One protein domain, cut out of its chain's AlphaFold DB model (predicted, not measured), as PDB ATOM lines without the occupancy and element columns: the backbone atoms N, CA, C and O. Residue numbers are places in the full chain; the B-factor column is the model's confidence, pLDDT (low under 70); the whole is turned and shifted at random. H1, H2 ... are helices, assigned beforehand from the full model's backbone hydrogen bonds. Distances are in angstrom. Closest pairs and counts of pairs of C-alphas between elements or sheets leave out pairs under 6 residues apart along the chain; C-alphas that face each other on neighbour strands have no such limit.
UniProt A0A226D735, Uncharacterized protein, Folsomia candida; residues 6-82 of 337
ATOM      1  N   VAL A   6     210.448 257.409 186.085       38.03
ATOM      2  CA  VAL A   6     210.590 258.210 187.311       38.03
ATOM      3  C   VAL A   6     210.645 257.341 188.578       38.03
ATOM      4  O   VAL A   6     211.322 257.702 189.540       38.03
ATOM      5  N   LEU A   7     210.017 256.160 188.577       36.50
ATOM      6  CA  LEU A   7     209.970 255.293 189.762       36.50
ATOM      7  C   LEU A   7     211.309 254.588 190.056       36.50
ATOM      8  O   LEU A   7     211.614 254.313 191.214       36.50
ATOM      9  N   LEU A   8     212.158 254.399 189.041       39.22
ATOM     10  CA  LEU A   8     213.523 253.881 189.209       39.22
ATOM     11  C   LEU A   8     214.490 254.924 189.797       39.22
ATOM     12  O   LEU A   8     215.492 254.550 190.399       39.22
ATOM     13  N   HIS A   9     214.176 256.220 189.690       39.66
ATOM     14  CA  HIS A   9     214.957 257.282 190.330       39.66
ATOM     15  C   HIS A   9     214.548 257.559 191.781       39.66
ATOM     16  O   HIS A   9     215.383 258.002 192.563       39.66
ATOM     17  N   LEU A  10     213.305 257.267 192.173       37.00
ATOM     18  CA  LEU A  10     212.799 257.579 193.516       37.00
ATOM     19  C   LEU A  10     213.063 256.495 194.572       37.00
ATOM     20  O   LEU A  10     213.034 256.799 195.761       37.00
ATOM     21  N   ALA A  11     213.371 255.256 194.177       39.78
ATOM     22  CA  ALA A  11     213.704 254.185 195.125       39.78
ATOM     23  C   ALA A  11     215.167 254.226 195.625       39.78
ATOM     24  O   ALA A  11     215.498 253.580 196.617       39.78
ATOM     25  N   ALA A  12     216.042 255.002 194.978       40.28
ATOM     26  CA  ALA A  12     217.434 255.189 195.381       40.28
ATOM     27  C   ALA A  12     217.588 256.499 196.174       40.28
ATOM     28  O   ALA A  12     218.189 257.464 195.712       40.28
ATOM     29  N   GLY A  13     217.027 256.540 197.385       36.91
ATOM     30  CA  GLY A  13     217.180 257.639 198.350       36.91
ATOM     31  C   GLY A  13     218.578 257.720 198.977       36.91
ATOM     32  O   GLY A  13     218.710 257.850 200.191       36.91
ATOM     33  N   GLY A  14     219.625 257.606 198.163       36.72
ATOM     34  CA  GLY A  14     221.018 257.752 198.557       36.72
ATOM     35  C   GLY A  14     221.761 258.530 197.483       36.72
ATOM     36  O   GLY A  14     221.557 258.295 196.297       36.72
ATOM     37  N   ASN A  15     222.620 259.456 197.910       37.06
ATOM     38  CA  ASN A  15     223.477 260.332 197.099       37.06
ATOM     39  C   ASN A  15     224.548 259.564 196.285       37.06
ATOM     40  O   ASN A  15     225.713 259.944 196.237       37.06
ATOM     41  N   THR A  16     224.182 258.458 195.648       37.09
ATOM     42  CA  THR A  16     224.979 257.820 194.610       37.09
ATOM     43  C   THR A  16     224.530 258.399 193.285       37.09
ATOM     44  O   THR A  16     223.515 257.992 192.719       37.09
ATOM     45  N   THR A  17     225.296 259.358 192.779       35.66
ATOM     46  CA  THR A  17     225.355 259.640 191.350       35.66
ATOM     47  C   THR A  17     225.746 258.338 190.651       35.66
ATOM     48  O   THR A  17     226.921 257.992 190.564       35.66
ATOM     49  N   LEU A  18     224.748 257.561 190.226       37.84
ATOM     50  CA  LEU A  18     224.923 256.478 189.269       37.84
ATOM     51  C   LEU A  18     225.361 257.143 187.965       37.84
ATOM     52  O   LEU A  18     224.534 257.577 187.162       37.84
ATOM     53  N   GLU A  19     226.673 257.276 187.784       36.66
ATOM     54  CA  GLU A  19     227.260 257.525 186.478       36.66
ATOM     55  C   GLU A  19     226.860 256.353 185.576       36.66
ATOM     56  O   GLU A  19     227.500 255.302 185.549       36.66
ATOM     57  N   PHE A  20     225.763 256.513 184.835       40.50
ATOM     58  CA  PHE A  20     225.414 255.673 183.692       40.50
ATOM     59  C   PHE A  20     226.413 255.953 182.555       40.50
ATOM     60  O   PHE A  20     226.065 256.456 181.492       40.50
ATOM     61  N   GLY A  21     227.693 255.653 182.791       35.53
ATOM     62  CA  GLY A  21     228.806 255.885 181.870       35.53
ATOM     63  C   GLY A  21     228.885 254.889 180.711       35.53
ATOM     64  O   GLY A  21     229.856 254.903 179.965       35.53
ATOM     65  N   ASN A  22     227.894 254.011 180.533       52.28
ATOM     66  CA  ASN A  22     227.901 253.043 179.441       52.28
ATOM     67  C   ASN A  22     226.484 252.834 178.898       52.28
ATOM     68  O   ASN A  22     225.662 252.140 179.499       52.28
ATOM     69  N   SER A  23     226.206 253.410 177.728       56.16
ATOM     70  CA  SER A  23     224.940 253.292 176.985       56.16
ATOM     71  C   SER A  23     224.489 251.843 176.743       56.16
ATOM     72  O   SER A  23     223.301 251.595 176.549       56.16
ATOM     73  N   ARG A  24     225.414 250.877 176.825       60.97
ATOM     74  CA  ARG A  24     225.137 249.434 176.751       60.97
ATOM     75  C   ARG A  24     224.232 248.938 177.887       60.97
ATOM     76  O   ARG A  24     223.303 248.187 177.628       60.97
ATOM     77  N   CYS A  25     224.406 249.448 179.109       72.50
ATOM     78  CA  CYS A  25     223.666 248.967 180.285       72.50
ATOM     79  C   CYS A  25     222.152 249.248 180.203       72.50
ATOM     80  O   CYS A  25     221.337 248.430 180.625       72.50
ATOM     81  N   LEU A  26     221.759 250.379 179.607       79.00
ATOM     82  CA  LEU A  26     220.346 250.740 179.458       79.00
ATOM     83  C   LEU A  26     219.643 249.869 178.407       79.00
ATOM     84  O   LEU A  26     218.517 249.424 178.629       79.00
ATOM     85  N   VAL A  27     220.309 249.596 177.281       81.75
ATOM     86  CA  VAL A  27     219.777 248.719 176.225       81.75
ATOM     87  C   VAL A  27     219.635 247.285 176.738       81.75
ATOM     88  O   VAL A  27     218.598 246.656 176.517       81.75
ATOM     89  N   ASP A  28     220.617 246.795 177.492       81.94
ATOM     90  CA  ASP A  28     220.574 245.461 178.095       81.94
ATOM     91  C   ASP A  28     219.427 245.349 179.117       81.94
ATOM     92  O   ASP A  28     218.671 244.377 179.109       81.94
ATOM     93  N   GLY A  29     219.205 246.385 179.934       84.12
ATOM     94  CA  GLY A  29     218.078 246.434 180.871       84.12
ATOM     95  C   GLY A  29     216.708 246.426 180.180       84.12
ATOM     96  O   GLY A  29     215.809 245.681 180.584       84.12
ATOM     97  N   LEU A  30     216.544 247.208 179.107       85.56
ATOM     98  CA  LEU A  30     215.300 247.243 178.328       85.56
ATOM     99  C   LEU A  30     215.033 245.920 177.600       85.56
ATOM    100  O   LEU A  30     213.907 245.419 177.627       85.56
ATOM    101  N   THR A  31     216.055 245.337 176.975       87.56
ATOM    102  CA  THR A  31     215.923 244.057 176.260       87.56
ATOM    103  C   THR A  31     215.632 242.907 177.218       87.56
ATOM    104  O   THR A  31     214.740 242.107 176.934       87.56
ATOM    105  N   THR A  32     216.277 242.877 178.388       86.50
ATOM    106  CA  THR A  32     215.978 241.911 179.456       86.50
ATOM    107  C   THR A  32     214.529 242.046 179.930       86.50
ATOM    108  O   THR A  32     213.798 241.059 180.012       86.50
ATOM    109  N   SER A  33     214.073 243.278 180.178       85.50
ATOM    110  CA  SER A  33     212.694 243.553 180.612       85.50
ATOM    111  C   SER A  33     211.664 243.087 179.581       85.50
ATOM    112  O   SER A  33     210.633 242.522 179.946       85.50
ATOM    113  N   TYR A  34     211.954 243.286 178.293       88.56
ATOM    114  CA  TYR A  34     211.102 242.837 177.195       88.56
ATOM    115  C   TYR A  34     211.104 241.309 177.037       88.56
ATOM    116  O   TYR A  34     210.048 240.709 176.851       88.56
ATOM    117  N   ARG A  35     212.264 240.655 177.174       87.94
ATOM    118  CA  ARG A  35     212.384 239.187 177.139       87.94
ATOM    119  C   ARG A  35     211.593 238.517 178.257       87.94
ATOM    120  O   ARG A  35     210.898 237.543 177.986       87.94
ATOM    121  N   ILE A  36     211.617 239.083 179.466       84.94
ATOM    122  CA  ILE A  36     210.793 238.620 180.592       84.94
ATOM    123  C   ILE A  36     209.301 238.683 180.241       84.94
ATOM    124  O   ILE A  36     208.582 237.712 180.468       84.94
ATOM    125  N   LEU A  37     208.834 239.791 179.649       86.50
ATOM    126  CA  LEU A  37     207.436 239.932 179.215       86.50
ATOM    127  C   LEU A  37     207.043 238.922 178.126       86.50
ATOM    128  O   LEU A  37     205.887 238.517 178.056       86.50
ATOM    129  N   LEU A  38     207.996 238.514 177.287       88.25
ATOM    130  CA  LEU A  38     207.807 237.487 176.262       88.25
ATOM    131  C   LEU A  38     208.008 236.052 176.777       88.25
ATOM    132  O   LEU A  38     207.994 235.124 175.970       88.25
ATOM    133  N   GLU A  39     208.210 235.864 178.085       89.06
ATOM    134  CA  GLU A  39     208.509 234.563 178.702       89.06
ATOM    135  C   GLU A  39     209.767 233.889 178.099       89.06
ATOM    136  O   GLU A  39     209.889 232.665 178.076       89.06
ATOM    137  N   GLN A  40     210.722 234.683 177.601       90.12
ATOM    138  CA  GLN A  40     211.985 234.205 177.034       90.12
ATOM    139  C   GLN A  40     213.108 234.259 178.071       90.12
ATOM    140  O   GLN A  40     213.267 235.244 178.792       90.12
ATOM    141  N   SER A  41     213.931 233.209 178.120       86.25
ATOM    142  CA  SER A  41     215.123 233.189 178.971       86.25
ATOM    143  C   SER A  41     216.194 234.135 178.429       86.25
ATOM    144  O   SER A  41     216.522 234.069 177.242       86.25
ATOM    145  N   ASP A  42     216.795 234.941 179.302       84.00
ATOM    146  CA  ASP A  42     217.950 235.772 178.965       84.00
ATOM    147  C   ASP A  42     219.202 235.281 179.715       84.00
ATOM    148  O   ASP A  42     219.215 235.318 180.949       84.00
ATOM    149  N   PRO A  43     220.264 234.836 179.017       80.38
ATOM    150  CA  PRO A  43     221.513 234.434 179.665       80.38
ATOM    151  C   PRO A  43     222.221 235.591 180.392       80.38
ATOM    152  O   PRO A  43     223.053 235.339 181.261       80.38
ATOM    153  N   HIS A  44     221.899 236.847 180.069       75.19
ATOM    154  CA  HIS A  44     222.473 238.033 180.707       75.19
ATOM    155  C   HIS A  44     221.691 238.503 181.940       75.19
ATOM    156  O   HIS A  44     222.196 239.329 182.695       75.19
ATOM    157  N   ALA A  45     220.511 237.936 182.218       76.12
ATOM    158  CA  ALA A  45     219.698 238.265 183.394       76.12
ATOM    159  C   ALA A  45     220.207 237.613 184.698       76.12
ATOM    160  O   ALA A  45     219.431 237.296 185.600       76.12
ATOM    161  N   VAL A  46     221.515 237.388 184.805       80.12
ATOM    162  CA  VAL A  46     222.150 236.843 186.006       80.12
ATOM    163  C   VAL A  46     222.647 238.003 186.856       80.12
ATOM    164  O   VAL A  46     223.387 238.862 186.381       80.12
ATOM    165  N   ASN A  47     222.277 238.016 188.138       82.25
ATOM    166  CA  ASN A  47     222.772 238.989 189.110       82.25
ATOM    167  C   ASN A  47     224.232 238.692 189.488       82.25
ATOM    168  O   ASN A  47     224.516 238.229 190.589       82.25
ATOM    169  N   GLN A  48     225.160 238.924 188.558       81.81
ATOM    170  CA  GLN A  48     226.583 238.618 188.743       81.81
ATOM    171  C   GLN A  48     227.203 239.394 189.914       81.81
ATOM    172  O   GLN A  48     228.124 238.907 190.561       81.81
ATOM    173  N   GLU A  49     226.673 240.580 190.217       83.31
ATOM    174  CA  GLU A  49     227.168 241.452 191.286       83.31
ATOM    175  C   GLU A  49     226.488 241.202 192.645       83.31
ATOM    176  O   GLU A  49     226.734 241.944 193.594       83.31
ATOM    177  N   ASN A  50     225.621 240.182 192.761       82.69
ATOM    178  CA  ASN A  50     224.876 239.839 193.982       82.69
ATOM    179  C   ASN A  50     224.138 241.031 194.629       82.69
ATOM    180  O   ASN A  50     223.941 241.094 195.844       82.69
ATOM    181  N   LYS A  51     223.689 241.988 193.815       84.56
ATOM    182  CA  LYS A  51     222.952 243.169 194.271       84.56
ATOM    183  C   LYS A  51     221.542 242.766 194.691       84.56
ATOM    184  O   LYS A  51     220.681 242.522 193.848       84.56
ATOM    185  N   THR A  52     221.291 242.683 195.996       85.81
ATOM    186  CA  THR A  52     220.018 242.189 196.552       85.81
ATOM    187  C   THR A  52     218.818 243.080 196.229       85.81
ATOM    188  O   THR A  52     217.713 242.572 196.047       85.81
ATOM    189  N   PHE A  53     219.020 244.395 196.083       85.00
ATOM    190  CA  PHE A  53     217.943 245.334 195.745       85.00
ATOM    191  C   PHE A  53     217.304 245.056 194.374       85.00
ATOM    192  O   PHE A  53     216.125 245.350 194.184       85.00
ATOM    193  N   LEU A  54     218.041 244.446 193.433       79.88
ATOM    194  CA  LEU A  54     217.511 244.101 192.111       79.88
ATOM    195  C   LEU A  54     216.350 243.111 192.215       79.88
ATOM    196  O   LEU A  54     215.383 243.237 191.473       79.88
ATOM    197  N   TYR A  55     216.381 242.183 193.177       85.56
ATOM    198  CA  TYR A  55     215.282 241.236 193.374       85.56
ATOM    199  C   TYR A  55     213.976 241.932 193.766       85.56
ATOM    200  O   TYR A  55     212.915 241.514 193.313       85.56
ATOM    201  N   PHE A  56     214.036 243.025 194.534       88.31
ATOM    202  CA  PHE A  56     212.844 243.783 194.924       88.31
ATOM    203  C   PHE A  56     212.202 244.544 193.763       88.31
ATOM    204  O   PHE A  56     211.002 244.789 193.803       88.31
ATOM    205  N   VAL A  57     212.968 244.892 192.726       83.94
ATOM    206  CA  VAL A  57     212.446 245.561 191.523       83.94
ATOM    207  C   VAL A  57     212.027 244.531 190.470       83.94
ATOM    208  O   VAL A  57     210.935 244.611 189.908       83.94
ATOM    209  N   CYS A  58     212.864 243.520 190.233       83.25
ATOM    210  CA  CYS A  58     212.620 242.498 189.223       83.25
ATOM    211  C   CYS A  58     211.486 241.544 189.610       83.25
ATOM    212  O   CYS A  58     210.730 241.146 188.730       83.25
ATOM    213  N   ALA A  59     211.319 241.180 190.888       86.75
ATOM    214  CA  ALA A  59     210.271 240.235 191.279       86.75
ATOM    215  C   ALA A  59     208.847 240.776 191.022       86.75
ATOM    216  O   ALA A  59     208.076 240.068 190.369       86.75
ATOM    217  N   PRO A  60     208.483 242.019 191.411       91.25
ATOM    218  CA  PRO A  60     207.203 242.614 191.021       91.25
ATOM    219  C   PRO A  60     207.036 242.752 189.507       91.25
ATOM    220  O   PRO A  60     205.934 242.550 188.997       91.25
ATOM    221  N   TRP A  61     208.112 243.056 188.773       87.00
ATOM    222  CA  TRP A  61     208.065 243.164 187.313       87.00
ATOM    223  C   TRP A  61     207.767 241.819 186.640       87.00
ATOM    224  O   TRP A  61     206.860 241.727 185.815       87.00
ATOM    225  N   ILE A  62     208.472 240.758 187.043       86.62
ATOM    226  CA  ILE A  62     208.238 239.386 186.567       86.62
ATOM    227  C   ILE A  62     206.813 238.947 186.907       86.62
ATOM    228  O   ILE A  62     206.112 238.420 186.046       86.62
ATOM    229  N   LEU A  63     206.362 239.200 188.140       89.88
ATOM    230  CA  LEU A  63     205.004 238.872 188.566       89.88
ATOM    231  C   LEU A  63     203.958 239.608 187.717       89.88
ATOM    232  O   LEU A  63     202.986 239.000 187.280       89.88
ATOM    233  N   THR A  64     204.177 240.895 187.442       87.94
ATOM    234  CA  THR A  64     203.305 241.702 186.580       87.94
ATOM    235  C   THR A  64     203.256 241.131 185.165       87.94
ATOM    236  O   THR A  64     202.166 240.949 184.627       87.94
ATOM    237  N   GLY A  65     204.410 240.781 184.587       86.44
ATOM    238  CA  GLY A  65     204.487 240.118 183.285       86.44
ATOM    239  C   GLY A  65     203.675 238.826 183.252       86.44
ATOM    240  O   GLY A  65     202.823 238.667 182.384       86.44
ATOM    241  N   LEU A  66     203.853 237.965 184.256       86.44
ATOM    242  CA  LEU A  66     203.144 236.690 184.381       86.44
ATOM    243  C   LEU A  66     201.625 236.877 184.525       86.44
ATOM    244  O   LEU A  66     200.848 236.118 183.946       86.44
ATOM    245  N   VAL A  67     201.176 237.875 185.289       88.12
ATOM    246  CA  VAL A  67     199.745 238.191 185.417       88.12
ATOM    247  C   VAL A  67     199.186 238.681 184.081       88.12
ATOM    248  O   VAL A  67     198.143 238.196 183.647       88.12
ATOM    249  N   ILE A  68     199.885 239.591 183.397       86.75
ATOM    250  CA  ILE A  68     199.447 240.142 182.108       86.75
ATOM    251  C   ILE A  68     199.376 239.049 181.035       86.75
ATOM    252  O   ILE A  68     198.358 238.945 180.349       86.75
ATOM    253  N   THR A  69     200.404 238.205 180.891       87.12
ATOM    254  CA  THR A  69     200.409 237.144 179.869       87.12
ATOM    255  C   THR A  69     199.322 236.105 180.129       87.12
ATOM    256  O   THR A  69     198.645 235.684 179.187       87.12
ATOM    257  N   ASN A  70     199.080 235.742 181.393       85.62
ATOM    258  CA  ASN A  70     198.002 234.822 181.752       85.62
ATOM    259  C   ASN A  70     196.609 235.422 181.543       85.62
ATOM    260  O   ASN A  70     195.732 234.710 181.057       85.62
ATOM    261  N   LEU A  71     196.401 236.709 181.841       84.06
ATOM    262  CA  LEU A  71     195.139 237.396 181.544       84.06
ATOM    263  C   LEU A  71     194.875 237.433 180.035       84.06
ATOM    264  O   LEU A  71     193.809 237.017 179.592       84.06
ATOM    265  N   ILE A  72     195.873 237.820 179.233       84.81
ATOM    266  CA  ILE A  72     195.754 237.843 177.767       84.81
ATOM    267  C   ILE A  72     195.483 236.436 177.218       84.81
ATOM    268  O   ILE A  72     194.651 236.267 176.326       84.81
ATOM    269  N   ARG A  73     196.160 235.404 177.740       85.94
ATOM    270  CA  ARG A  73     195.932 234.008 177.337       85.94
ATOM    271  C   ARG A  73     194.525 233.548 177.728       85.94
ATOM    272  O   ARG A  73     193.854 232.934 176.903       85.94
ATOM    273  N   GLY A  74     194.066 233.874 178.936       82.06
ATOM    274  CA  GLY A  74     192.724 233.563 179.430       82.06
ATOM    275  C   GLY A  74     191.621 234.219 178.602       82.06
ATOM    276  O   GLY A  74     190.695 233.532 178.164       82.06
ATOM    277  N   ASP A  75     191.759 235.508 178.299       78.50
ATOM    278  CA  ASP A  75     190.818 236.251 177.458       78.50
ATOM    279  C   ASP A  75     190.819 235.726 176.024       78.50
ATOM    280  O   ASP A  75     189.756 235.501 175.448       78.50
ATOM    281  N   ASN A  76     191.992 235.456 175.447       80.62
ATOM    282  CA  ASN A  76     192.083 234.890 174.103       80.62
ATOM    283  C   ASN A  76     191.447 233.503 174.028       80.62
ATOM    284  O   ASN A  76     190.703 233.234 173.086       80.62
ATOM    285  N   VAL A  77     191.690 232.630 175.010       80.50
ATOM    286  CA  VAL A  77     191.046 231.312 175.078       80.50
ATOM    287  C   VAL A  77     189.538 231.477 175.230       80.50
ATOM    288  O   VAL A  77     188.795 230.870 174.467       80.50
ATOM    289  N   THR A  78     189.072 232.339 176.131       76.31
ATOM    290  CA  THR A  78     187.636 232.569 176.355       76.31
ATOM    291  C   THR A  78     186.952 233.107 175.098       76.31
ATOM    292  O   THR A  78     185.942 232.555 174.667       76.31
ATOM    293  N   ASN A  79     187.544 234.107 174.446       75.31
ATOM    294  CA  ASN A  79     187.027 234.700 173.211       75.31
ATOM    295  C   ASN A  79     187.109 233.746 172.012       75.31
ATOM    296  O   ASN A  79     186.289 233.839 171.100       75.31
ATOM    297  N   THR A  80     188.072 232.821 171.999       71.62
ATOM    298  CA  THR A  80     188.217 231.834 170.917       71.62
ATOM    299  C   THR A  80     187.290 230.635 171.111       71.62
ATOM    300  O   THR A  80     186.701 230.151 170.148       71.62
ATOM    301  N   VAL A  81     187.131 230.160 172.348       70.56
ATOM    302  CA  VAL A  81     186.293 228.998 172.691       70.56
ATOM    303  C   VAL A  81     184.815 229.381 172.760       70.56
ATOM    304  O   VAL A  81     183.949 228.605 172.357       70.56
ATOM    305  N   SER A  82     184.513 230.583 173.245       67.75
ATOM    306  CA  SER A  82     183.160 231.114 173.367       67.75
ATOM    307  C   SER A  82     183.111 232.542 172.822       67.75
ATOM    308  O   SER A  82     182.942 233.487 173.599       67.75
TER     309      SER A  82
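AT A GLANCE: This is residues 6 to 82 of the 337 residues of an uncharacterized protein of Folsomia candida (UniProt A0A226D735). One long helix, H3, makes the longest axis; the shorter H2 slants toward its middle and meets it there with residues 36 to 37, while residues 70 to 82 stick out as an arm. Little H1 touches neither. The printed part has 77 residues with three named helices, H1, H2 and H3 in order, class all helix; it is loose, radius of gyration of the C-alphas 16.2 A, spanning 55 by 26 by 21 A.

HOW THE PARTS SIT: H1, residues 7 to 10, is apart from H2, residues 23 to 37, and from H3, residues 53 to 81. H2 touches H3 with residues 36 to 37 alone, at a steep tilt of 40 degrees, the same way; the closest C-alphas, of Leu 37 and Gly 65, are 5.0 A apart. O i to N i+4 pairs are within hydrogen-bond range in 10 of 11 in H2 and 23 of 25 in H3; H1 is too short for one.

IN THESE COORDINATES: H1 begins at C-alpha 7 (209.970, 255.293, 189.762) and measures 5.2 A, H2 22.1 A. H3 measures 42.4 A, to C-alpha 81 (186.293, 228.998, 172.691).

THE WHOLE: The C-alphas farthest apart, of Asn 15 and Ser 82, are 55.2 A apart. Both links are long; the printed part has no cut. Residues 6 to 24 and 82 have pLDDT under 70.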